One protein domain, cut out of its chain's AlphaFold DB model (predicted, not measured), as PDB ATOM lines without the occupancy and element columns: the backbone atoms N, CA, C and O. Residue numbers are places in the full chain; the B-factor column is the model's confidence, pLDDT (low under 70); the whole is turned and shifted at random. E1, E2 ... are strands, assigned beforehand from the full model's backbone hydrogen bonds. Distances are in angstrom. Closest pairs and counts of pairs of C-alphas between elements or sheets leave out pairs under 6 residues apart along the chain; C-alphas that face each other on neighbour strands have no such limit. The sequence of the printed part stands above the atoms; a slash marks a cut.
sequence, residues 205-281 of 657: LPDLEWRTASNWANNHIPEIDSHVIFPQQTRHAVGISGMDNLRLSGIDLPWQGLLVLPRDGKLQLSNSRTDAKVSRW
ATOM      1  N   LEU A 205      18.732   0.002  30.335       94.06
ATOM      2  CA  LEU A 205      19.499   0.636  29.259       94.06
ATOM      3  C   LEU A 205      20.098  -0.321  28.212       94.06
ATOM      4  O   LEU A 205      20.211   0.096  27.055       94.06
ATOM      5  N   PRO A 206      20.534  -1.554  28.554       93.62
ATOM      6  CA  PRO A 206      21.231  -2.417  27.612       93.62
ATOM      7  C   PRO A 206      20.444  -2.683  26.329       93.62
ATOM      8  O   PRO A 206      19.374  -3.286  26.350       93.62
ATOM      9  N   ASP A 207      21.035  -2.275  25.207       92.62
ATOM     10  CA  ASP A 207      20.514  -2.540  23.870       92.62
ATOM     11  C   ASP A 207      21.206  -3.750  23.234       92.62
ATOM     12  O   ASP A 207      22.432  -3.763  23.117       92.62
ATOM     13  N   LEU A 208      20.444  -4.761  22.822       93.31
ATOM     14  CA  LEU A 208      20.960  -6.038  22.297       93.31
ATOM     15  C   LEU A 208      20.529  -6.308  20.859       93.31
ATOM     16  O   LEU A 208      20.672  -7.422  20.349       93.31
ATOM     17  N   GLU A 209      20.041  -5.267  20.191       91.94
ATOM     18  CA  GLU A 209      19.631  -5.339  18.804       91.94
ATOM     19  C   GLU A 209      20.832  -5.456  17.861       91.94
ATOM     20  O   GLU A 209      21.851  -4.772  17.991       91.94
ATOM     21  N   TRP A 210      20.666  -6.305  16.852       90.50
ATOM     22  CA  TRP A 210      21.638  -6.560  15.795       90.50
ATOM     23  C   TRP A 210      21.934  -5.317  14.954       90.50
ATOM     24  O   TRP A 210      23.044  -5.145  14.466       90.50
ATOM     25  N   ARG A 211      20.947  -4.438  14.762       89.75
ATOM     26  CA  ARG A 211      21.073  -3.245  13.909       89.75
ATOM     27  C   ARG A 211      21.838  -2.100  14.576       89.75
ATOM     28  O   ARG A 211      22.191  -1.139  13.899       89.75
ATOM     29  N   THR A 212      22.080  -2.171  15.879       92.25
ATOM     30  CA  THR A 212      22.719  -1.083  16.617       92.25
ATOM     31  C   THR A 212      24.227  -1.119  16.403       92.25
ATOM     32  O   THR A 212      24.898  -2.058  16.824       92.25
ATOM     33  N   ALA A 213      24.777  -0.074  15.778       92.00
ATOM     34  CA  ALA A 213      26.193  -0.009  15.417       92.00
ATOM     35  C   ALA A 213      27.132  -0.168  16.626       92.00
ATOM     36  O   ALA A 213      28.090  -0.927  16.548       92.00
ATOM     37  N   SER A 214      26.808   0.445  17.771       93.00
ATOM     38  CA  SER A 214      27.631   0.381  18.993       93.00
ATOM     39  C   SER A 214      27.777  -1.026  19.592       93.00
ATOM     40  O   SER A 214      28.686  -1.274  20.387       93.00
ATOM     41  N   ASN A 215      26.920  -1.971  19.196       93.75
ATOM     42  CA  ASN A 215      27.024  -3.372  19.602       93.75
ATOM     43  C   ASN A 215      28.056  -4.166  18.781       93.75
ATOM     44  O   ASN A 215      28.354  -5.317  19.104       93.75
ATOM     45  N   TRP A 216      28.627  -3.558  17.741       94.19
ATOM     46  CA  TRP A 216      29.627  -4.164  16.870       94.19
ATOM     47  C   TRP A 216      30.988  -3.504  17.054       94.19
ATOM     48  O   TRP A 216      31.109  -2.294  17.249       94.19
ATOM     49  N   ALA A 217      32.044  -4.308  16.964       93.50
ATOM     50  CA  ALA A 217      33.409  -3.808  16.954       93.50
ATOM     51  C   ALA A 217      33.592  -2.817  15.793       93.50
ATOM     52  O   ALA A 217      33.165  -3.081  14.668       93.50
ATOM     53  N   ASN A 218      34.221  -1.673  16.078       89.94
ATOM     54  CA  ASN A 218      34.413  -0.563  15.136       89.94
ATOM     55  C   ASN A 218      33.109   0.009  14.550       89.94
ATOM     56  O   ASN A 218      33.146   0.659  13.514       89.94
ATOM     57  N   ASN A 219      31.958  -0.223  15.192       91.25
ATOM     58  CA  ASN A 219      30.642   0.180  14.689       91.25
ATOM     59  C   ASN A 219      30.252  -0.456  13.336       91.25
ATOM     60  O   ASN A 219      29.406   0.074  12.616       91.25
ATOM     61  N   HIS A 220      30.852  -1.598  12.982       89.69
ATOM     62  CA  HIS A 220      30.626  -2.271  11.700       89.69
ATOM     63  C   HIS A 220      29.478  -3.289  11.774       89.69
ATOM     64  O   HIS A 220      29.681  -4.464  12.099       89.69
ATOM     65  N   ILE A 221      28.273  -2.839  11.422       91.38
ATOM     66  CA  ILE A 221      27.081  -3.695  11.336       91.38
ATOM     67  C   ILE A 221      27.277  -4.758  10.232       91.38
ATOM     68  O   ILE A 221      27.757  -4.418   9.150       91.38
ATOM     69  N   PRO A 222      26.898  -6.029  10.464       90.06
ATOM     70  CA  PRO A 222      26.981  -7.089   9.465       90.06
ATOM     71  C   PRO A 222      26.179  -6.777   8.200       90.06
ATOM     72  O   PRO A 222      24.957  -6.611   8.242       90.06
ATOM     73  N   GLU A 223      26.875  -6.747   7.066       86.25
ATOM     74  CA  GLU A 223      26.286  -6.667   5.728       86.25
ATOM     75  C   GLU A 223      25.876  -8.063   5.214       86.25
ATOM     76  O   GLU A 223      26.159  -9.094   5.832       86.25
ATOM     77  N   ILE A 224      25.222  -8.109   4.050       85.69
ATOM     78  CA  ILE A 224      24.926  -9.365   3.349       85.69
ATOM     79  C   ILE A 224      26.245 -10.090   3.030       85.69
ATOM     80  O   ILE A 224      27.213  -9.463   2.612       85.69
ATOM     81  N   ASP A 225      26.278 -11.407   3.239       86.88
ATOM     82  CA  ASP A 225      27.449 -12.280   3.048       86.88
ATOM     83  C   ASP A 225      28.643 -11.990   3.971       86.88
ATOM     84  O   ASP A 225      29.737 -12.530   3.784       86.88
ATOM     85  N   SER A 226      28.443 -11.205   5.029       88.88
ATOM     86  CA  SER A 226      29.457 -11.024   6.068       88.88
ATOM     87  C   SER A 226      29.621 -12.271   6.945       88.88
ATOM     88  O   SER A 226      28.704 -13.089   7.096       88.88
ATOM     89  N   HIS A 227      30.821 -12.421   7.502       91.75
ATOM     90  CA  HIS A 227      31.146 -13.440   8.491       91.75
ATOM     91  C   HIS A 227      30.981 -12.849   9.891       91.75
ATOM     92  O   HIS A 227      31.669 -11.890  10.252       91.75
ATOM     93  N   VAL A 228      30.069 -13.408  10.681       93.69
ATOM     94  CA  VAL A 228      29.722 -12.869  11.999       93.69
ATOM     95  C   VAL A 228      30.403 -13.673  13.093       93.69
ATOM     96  O   VAL A 228      30.250 -14.889  13.153       93.69
ATOM     97  N   ILE A 229      31.116 -12.990  13.987       94.31
ATOM     98  CA  ILE A 229      31.829 -13.630  15.094       94.31
ATOM     99  C   ILE A 229      31.302 -13.117  16.429       94.31
ATOM    100  O   ILE A 229      31.451 -11.935  16.755       94.31
ATOM    101  N   PHE A 230      30.753 -14.026  17.234       95.50
ATOM    102  CA  PHE A 230      30.446 -13.769  18.635       95.50
ATOM    103  C   PHE A 230      31.610 -14.218  19.531       95.50
ATOM    104  O   PHE A 230      32.137 -15.320  19.352       95.50
ATOM    105  N   PRO A 231      32.022 -13.407  20.519       95.06
ATOM    106  CA  PRO A 231      32.965 -13.847  21.540       95.06
ATOM    107  C   PRO A 231      32.480 -15.120  22.249       95.06
ATOM    108  O   PRO A 231      31.318 -15.235  22.631       95.06
ATOM    109  N   GLN A 232      33.381 -16.074  22.505       93.25
ATOM    110  CA  GLN A 232      33.026 -17.352  23.152       93.25
ATOM    111  C   GLN A 232      32.375 -17.169  24.534       93.25
ATOM    112  O   GLN A 232      31.581 -18.006  24.968       93.25
ATOM    113  N   GLN A 233      32.699 -16.064  25.213       93.25
ATOM    114  CA  GLN A 233      32.206 -15.712  26.544       93.25
ATOM    115  C   GLN A 233      30.854 -14.979  26.534       93.25
ATOM    116  O   GLN A 233      30.362 -14.617  27.601       93.25
ATOM    117  N   THR A 234      30.239 -14.733  25.376       92.62
ATOM    118  CA  THR A 234      28.910 -14.110  25.299       92.62
ATOM    119  C   THR A 234      27.853 -15.033  25.920       92.62
ATOM    120  O   THR A 234      27.697 -16.188  25.525       92.62
ATOM    121  N   ARG A 235      27.127 -14.519  26.920       92.19
ATOM    122  CA  ARG A 235      26.102 -15.243  27.700       92.19
ATOM    123  C   ARG A 235      24.781 -14.477  27.774       92.19
ATOM    124  O   ARG A 235      24.066 -14.553  28.770       92.19
ATOM    125  N   HIS A 236      24.501 -13.679  26.754       93.31
ATOM    126  CA  HIS A 236      23.266 -12.920  26.623       93.31
ATOM    127  C   HIS A 236      22.603 -13.212  25.279       93.31
ATOM    128  O   HIS A 236      23.214 -13.800  24.380       93.31
ATOM    129  N   ALA A 237      21.334 -12.834  25.172       92.81
ATOM    130  CA  ALA A 237      20.577 -12.939  23.935       92.81
ATOM    131  C   ALA A 237      20.944 -11.803  22.967       92.81
ATOM    132  O   ALA A 237      21.111 -10.663  23.395       92.81
ATOM    133  N   VAL A 238      21.041 -12.110  21.673       92.81
ATOM    134  CA  VAL A 238      21.254 -11.132  20.596       92.81
ATOM    135  C   VAL A 238      20.048 -11.134  19.668       92.81
ATOM    136  O   VAL A 238      19.629 -12.190  19.189       92.81
ATOM    137  N   GLY A 239      19.485  -9.953  19.427       90.56
ATOM    138  CA  GLY A 239      18.255  -9.774  18.670       90.56
ATOM    139  C   GLY A 239      18.436  -9.493  17.204       90.56
ATOM    140  O   GLY A 239      18.792  -8.380  16.837       90.56
ATOM    141  N   ILE A 240      18.089 -10.449  16.346       87.69
ATOM    142  CA  ILE A 240      17.960 -10.197  14.911       87.69
ATOM    143  C   ILE A 240      16.541  -9.681  14.660       87.69
ATOM    144  O   ILE A 240      15.651 -10.433  14.279       87.69
ATOM    145  N   SER A 241      16.296  -8.396  14.913       70.88
ATOM    146  CA  SER A 241      14.979  -7.795  14.669       70.88
ATOM    147  C   SER A 241      14.876  -7.145  13.281       70.88
ATOM    148  O   SER A 241      15.771  -6.428  12.815       70.88
ATOM    149  N   GLY A 242      13.755  -7.404  12.599       65.38
ATOM    150  CA  GLY A 242      13.324  -6.692  11.392       65.38
ATOM    151  C   GLY A 242      14.099  -6.974  10.101       65.38
ATOM    152  O   GLY A 242      14.056  -6.140   9.203       65.38
ATOM    153  N   MET A 243      14.855  -8.069   9.980       64.56
ATOM    154  CA  MET A 243      15.480  -8.469   8.707       64.56
ATOM    155  C   MET A 243      14.792  -9.713   8.152       64.56
ATOM    156  O   MET A 243      14.993 -10.815   8.654       64.56
ATOM    157  N   ASP A 244      14.002  -9.525   7.096       62.50
ATOM    158  CA  ASP A 244      13.199 -10.603   6.510       62.50
ATOM    159  C   ASP A 244      14.065 -11.663   5.807       62.50
ATOM    160  O   ASP A 244      13.657 -12.816   5.692       62.50
ATOM    161  N   ASN A 245      15.287 -11.303   5.383       69.81
ATOM    162  CA  ASN A 245      16.219 -12.194   4.685       69.81
ATOM    163  C   ASN A 245      17.682 -11.888   5.061       69.81
ATOM    164  O   ASN A 245      18.400 -11.223   4.312       69.81
ATOM    165  N   LEU A 246      18.138 -12.359   6.225       83.62
ATOM    166  CA  LEU A 246      19.543 -12.241   6.623       83.62
ATOM    167  C   LEU A 246      20.355 -13.357   5.948       83.62
ATOM    168  O   LEU A 246      20.137 -14.536   6.225       83.62
ATOM    169  N   ARG A 247      21.299 -12.992   5.071       88.00
ATOM    170  CA  ARG A 247      22.240 -13.929   4.440       88.00
ATOM    171  C   ARG A 247      23.659 -13.642   4.920       88.00
ATOM    172  O   ARG A 247      24.139 -12.528   4.736       88.00
ATOM    173  N   LEU A 248      24.308 -14.633   5.523       90.44
ATOM    174  CA  LEU A 248      25.665 -14.548   6.077       90.44
ATOM    175  C   LEU A 248      26.583 -15.545   5.372       90.44
ATOM    176  O   LEU A 248      26.115 -16.594   4.950       90.44
ATOM    177  N   SER A 249      27.884 -15.285   5.289       91.38
ATOM    178  CA  SER A 249      28.844 -16.294   4.796       91.38
ATOM    179  C   SER A 249      29.205 -17.334   5.861       91.38
ATOM    180  O   SER A 249      29.549 -18.472   5.546       91.38
ATOM    181  N   GLY A 250      29.083 -16.966   7.136       90.50
ATOM    182  CA  GLY A 250      29.236 -17.863   8.276       90.50
ATOM    183  C   GLY A 250      28.971 -17.144   9.595       90.50
ATOM    184  O   GLY A 250      28.902 -15.913   9.646       90.50
ATOM    185  N   ILE A 251      28.768 -17.933  10.647       91.75
ATOM    186  CA  ILE A 251      28.428 -17.445  11.980       91.75
ATOM    187  C   ILE A 251      29.143 -18.289  13.040       91.75
ATOM    188  O   ILE A 251      28.885 -19.487  13.166       91.75
ATOM    189  N   ASP A 252      30.016 -17.656  13.817       93.38
ATOM    190  CA  ASP A 252      30.666 -18.270  14.974       93.38
ATOM    191  C   ASP A 252      29.837 -17.961  16.220       93.38
ATOM    192  O   ASP A 252      29.823 -16.830  16.710       93.38
ATOM    193  N   LEU A 253      29.113 -18.964  16.717       93.12
ATOM    194  CA  LEU A 253      28.237 -18.833  17.882       93.12
ATOM    195  C   LEU A 253      29.015 -18.935  19.209       93.12
ATOM    196  O   LEU A 253      30.021 -19.646  19.291       93.12
ATOM    197  N   PRO A 254      28.530 -18.277  20.278       93.62
ATOM    198  CA  PRO A 254      29.129 -18.387  21.604       93.62
ATOM    199  C   PRO A 254      28.785 -19.723  22.282       93.62
ATOM    200  O   PRO A 254      27.859 -20.422  21.873       93.62
ATOM    201  N   TRP A 255      29.475 -20.065  23.377       91.19
ATOM    202  CA  TRP A 255      29.223 -21.331  24.084       91.19
ATOM    203  C   TRP A 255      27.870 -21.392  24.807       91.19
ATOM    204  O   TRP A 255      27.321 -22.477  24.973       91.19
ATOM    205  N   GLN A 256      27.360 -20.255  25.300       86.69
ATOM    206  CA  GLN A 256      26.186 -20.195  26.189       86.69
ATOM    207  C   GLN A 256      25.257 -18.999  25.893       86.69
ATOM    208  O   GLN A 256      24.519 -18.554  26.769       86.69
ATOM    209  N   GLY A 257      25.305 -18.446  24.678       88.00
ATOM    210  CA  GLY A 257      24.451 -17.327  24.262       88.00
ATOM    211  C   GLY A 257      23.155 -17.776  23.587       88.00
ATOM    212  O   GLY A 257      22.957 -18.958  23.304       88.00
ATOM    213  N   LEU A 258      22.278 -16.812  23.304       90.12
ATOM    214  CA  LEU A 258      21.042 -17.042  22.554       90.12
ATOM    215  C   LEU A 258      20.978 -16.105  21.349       90.12
ATOM    216  O   LEU A 258      21.361 -14.942  21.440       90.12
ATOM    217  N   LEU A 259      20.450 -16.602  20.234       90.25
ATOM    218  CA  LEU A 259      20.148 -15.790  19.060       90.25
ATOM    219  C   LEU A 259      18.632 -15.734  18.891       90.25
ATOM    220  O   LEU A 259      17.989 -16.765  18.683       90.25
ATOM    221  N   VAL A 260      18.059 -14.542  19.028       89.31
ATOM    222  CA  VAL A 260      16.618 -14.322  18.903       89.31
ATOM    223  C   VAL A 260      16.315 -13.999  17.451       89.31
ATOM    224  O   VAL A 260      16.792 -13.000  16.911       89.31
ATOM    225  N   LEU A 261      15.527 -14.867  16.824       86.81
ATOM    226  CA  LEU A 261      15.061 -14.706  15.454       86.81
ATOM    227  C   LEU A 261      13.631 -14.141  15.454       86.81
ATOM    228  O   LEU A 261      12.846 -14.488  16.342       86.81
ATOM    229  N   PRO A 262      13.261 -13.307  14.466       83.81
ATOM    230  CA  PRO A 262      11.886 -12.856  14.322       83.81
ATOM    231  C   PRO A 262      11.001 -14.033  13.886       83.81
ATOM    232  O   PRO A 262      11.491 -14.986  13.280       83.81
ATOM    233  N   ARG A 263       9.691 -13.971  14.170       81.38
ATOM    234  CA  ARG A 263       8.754 -15.093  13.936       81.38
ATOM    235  C   ARG A 263       8.782 -15.634  12.500       81.38
ATOM    236  O   ARG A 263       8.724 -16.845  12.328       81.38
ATOM    237  N   ASP A 264       8.941 -14.751  11.515       80.62
ATOM    238  CA  ASP A 264       9.013 -15.091  10.086       80.62
ATOM    239  C   ASP A 264      10.414 -14.863   9.483       80.62
ATOM    240  O   ASP A 264      10.587 -14.828   8.262       80.62
ATOM    241  N   GLY A 265      11.430 -14.693  10.331       77.12
ATOM    242  CA  GLY A 265      12.794 -14.414   9.895       77.12
ATOM    243  C   GLY A 265      13.456 -15.605   9.219       77.12
ATOM    244  O   GLY A 265      13.416 -16.729   9.724       77.12
ATOM    245  N   LYS A 266      14.138 -15.353   8.099       82.31
ATOM    246  CA  LYS A 266      14.954 -16.356   7.407       82.31
ATOM    247  C   LYS A 266      16.434 -16.025   7.557       82.31
ATOM    248  O   LYS A 266      16.882 -14.965   7.121       82.31
ATOM    249  N   LEU A 267      17.185 -16.963   8.133       86.12
ATOM    250  CA  LEU A 267      18.646 -16.947   8.164       86.12
ATOM    251  C   LEU A 267      19.178 -17.902   7.089       86.12
ATOM    252  O   LEU A 267      18.901 -19.100   7.130       86.12
ATOM    253  N   GLN A 268      19.930 -17.373   6.129       88.19
ATOM    254  CA  GLN A 268      20.568 -18.141   5.062       88.19
ATOM    255  C   GLN A 268      22.088 -18.055   5.183       88.19
ATOM    256  O   GLN A 268      22.631 -17.013   5.547       88.19
ATOM    257  N   LEU A 269      22.773 -19.145   4.838       88.62
ATOM    258  CA  LEU A 269      24.227 -19.169   4.732       88.62
ATOM    259  C   LEU A 269      24.634 -19.197   3.256       88.62
ATOM    260  O   LEU A 269      24.100 -19.996   2.484       88.62
ATOM    261  N   SER A 270      25.547 -18.318   2.853       85.06
ATOM    262  CA  SER A 270      26.116 -18.279   1.510       85.06
ATOM    263  C   SER A 270      27.435 -19.046   1.438       85.06
ATOM    264  O   SER A 270      28.191 -19.141   2.400       85.06
ATOM    265  N   ASN A 271      27.729 -19.599   0.260       76.56
ATOM    266  CA  ASN A 271      28.964 -20.348   0.006       76.56
ATOM    267  C   ASN A 271      30.146 -19.453  -0.423       76.56
ATOM    268  O   ASN A 271      31.183 -19.977  -0.837       76.56
ATOM    269  N   SER A 272      30.027 -18.118  -0.365       65.25
ATOM    270  CA  SER A 272      31.088 -17.207  -0.816       65.25
ATOM    271  C   SER A 272      32.201 -17.117   0.231       65.25
ATOM    272  O   SER A 272      32.129 -16.335   1.176       65.25
ATOM    273  N   ARG A 273      33.234 -17.950   0.079       62.72
ATOM    274  CA  ARG A 273      34.331 -18.064   1.053       62.72
ATOM    275  C   ARG A 273      35.530 -17.149   0.811       62.72
ATOM    276  O   ARG A 273      36.439 -17.182   1.632       62.72
ATOM    277  N   THR A 274      35.592 -16.384  -0.279       60.91
ATOM    278  CA  THR A 274      36.887 -15.807  -0.675       60.91
ATOM    279  C   THR A 274      37.207 -14.419  -0.124       60.91
ATOM    280  O   THR A 274      38.385 -14.200   0.084       60.91
ATOM    281  N   ASP A 275      36.247 -13.555   0.245       69.25
ATOM    282  CA  ASP A 275      36.546 -12.217   0.819       69.25
ATOM    283  C   ASP A 275      35.410 -11.670   1.717       69.25
ATOM    284  O   ASP A 275      34.989 -10.517   1.610       69.25
ATOM    285  N   ALA A 276      34.836 -12.505   2.589       75.62
ATOM    286  CA  ALA A 276      33.735 -12.062   3.446       75.62
ATOM    287  C   ALA A 276      34.205 -11.052   4.508       75.62
ATOM    288  O   ALA A 276      35.074 -11.353   5.330       75.62
ATOM    289  N   LYS A 277      33.585  -9.864   4.532       87.19
ATOM    290  CA  LYS A 277      33.792  -8.868   5.595       87.19
ATOM    291  C   LYS A 277      33.459  -9.488   6.954       87.19
ATOM    292  O   LYS A 277      32.417 -10.123   7.101       87.19
ATOM    293  N   VAL A 278      34.328  -9.290   7.944       91.06
ATOM    294  CA  VAL A 278      34.143  -9.839   9.294       91.06
ATOM    295  C   VAL A 278      33.520  -8.789  10.206       91.06
ATOM    296  O   VAL A 278      34.110  -7.730  10.422       91.06
ATOM    297  N   SER A 279      32.380  -9.121  10.804       93.00
ATOM    298  CA  SER A 279      31.728  -8.310  11.833       93.00
ATOM    299  C   SER A 279      31.779  -9.039  13.169       93.00
ATOM    300  O   SER A 279      31.297 -10.164  13.303       93.00
ATOM    301  N   ARG A 280      32.391  -8.406  14.174       94.75
ATOM    302  CA  ARG A 280      32.557  -8.981  15.516       94.75
ATOM    303  C   ARG A 280      31.641  -8.285  16.512       94.75
ATOM    304  O   ARG A 280      31.633  -7.059  16.572       94.75
ATOM    305  N   TRP A 281      30.918  -9.058  17.312       95.19
ATOM    306  CA  TRP A 281      30.096  -8.528  18.400       95.19
ATOM    307  C   TRP A 281      30.974  -7.970  19.532       95.19
ATOM    308  O   TRP A 281      31.967  -8.598  19.899       95.19
TER     309      TRP A 281
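What this domain is: This is residues 205 to 281 of the 657 residues of the protein "Protein amnionless" of Atta colombica (UniProt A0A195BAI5). With little regular structure, the chain winds in stacked triangular turns, a short solenoid: E1, E2 and E3 make one turn, E4, E5 and E6 stack beside it, and E7 returns beside E1. Before E1 runs a long stretch with no named element, residues 205 to 226, whose C-alphas lie 6 to 20 A from the mean of all C-alphas. The 77 printed residues include seven named strands in three parallel sheets, ordered E4 E1 E7, E2 E5 and E3 E6; the class is all strand, with 23 residues, under half, in named elements. The whole is compact, with a radius of gyration of the C-alphas of 11.9 A and spans of 37 by 27 by 23 A.

How they stand to each other: E1, residues 227 to 229, is the inner strand, with parallel neighbours E4, 250 to 252, and E7, 278 to 280; N 228 and O 250 are 3.0 A apart, N 229 and O 279 2.9 A. E2, 237 to 239, and E5, 258 to 260, are parallel, N 238 and O 258 2.9 A apart. E3, 245 to 248, and E6, 266 to 269, are parallel, N 248 and O 268 2.9 A apart.

Where its parts are: E1 begins at C-alpha 227 (31.146, -13.440, 8.491); E7 ends at C-alpha 280 (32.557, -8.981, 15.516). E6 measures 10.1 A from first to last C-alpha.

The domain as a whole: The printed part has no cut. Residues 242 to 245 and 272 to 275 have pLDDT under 70.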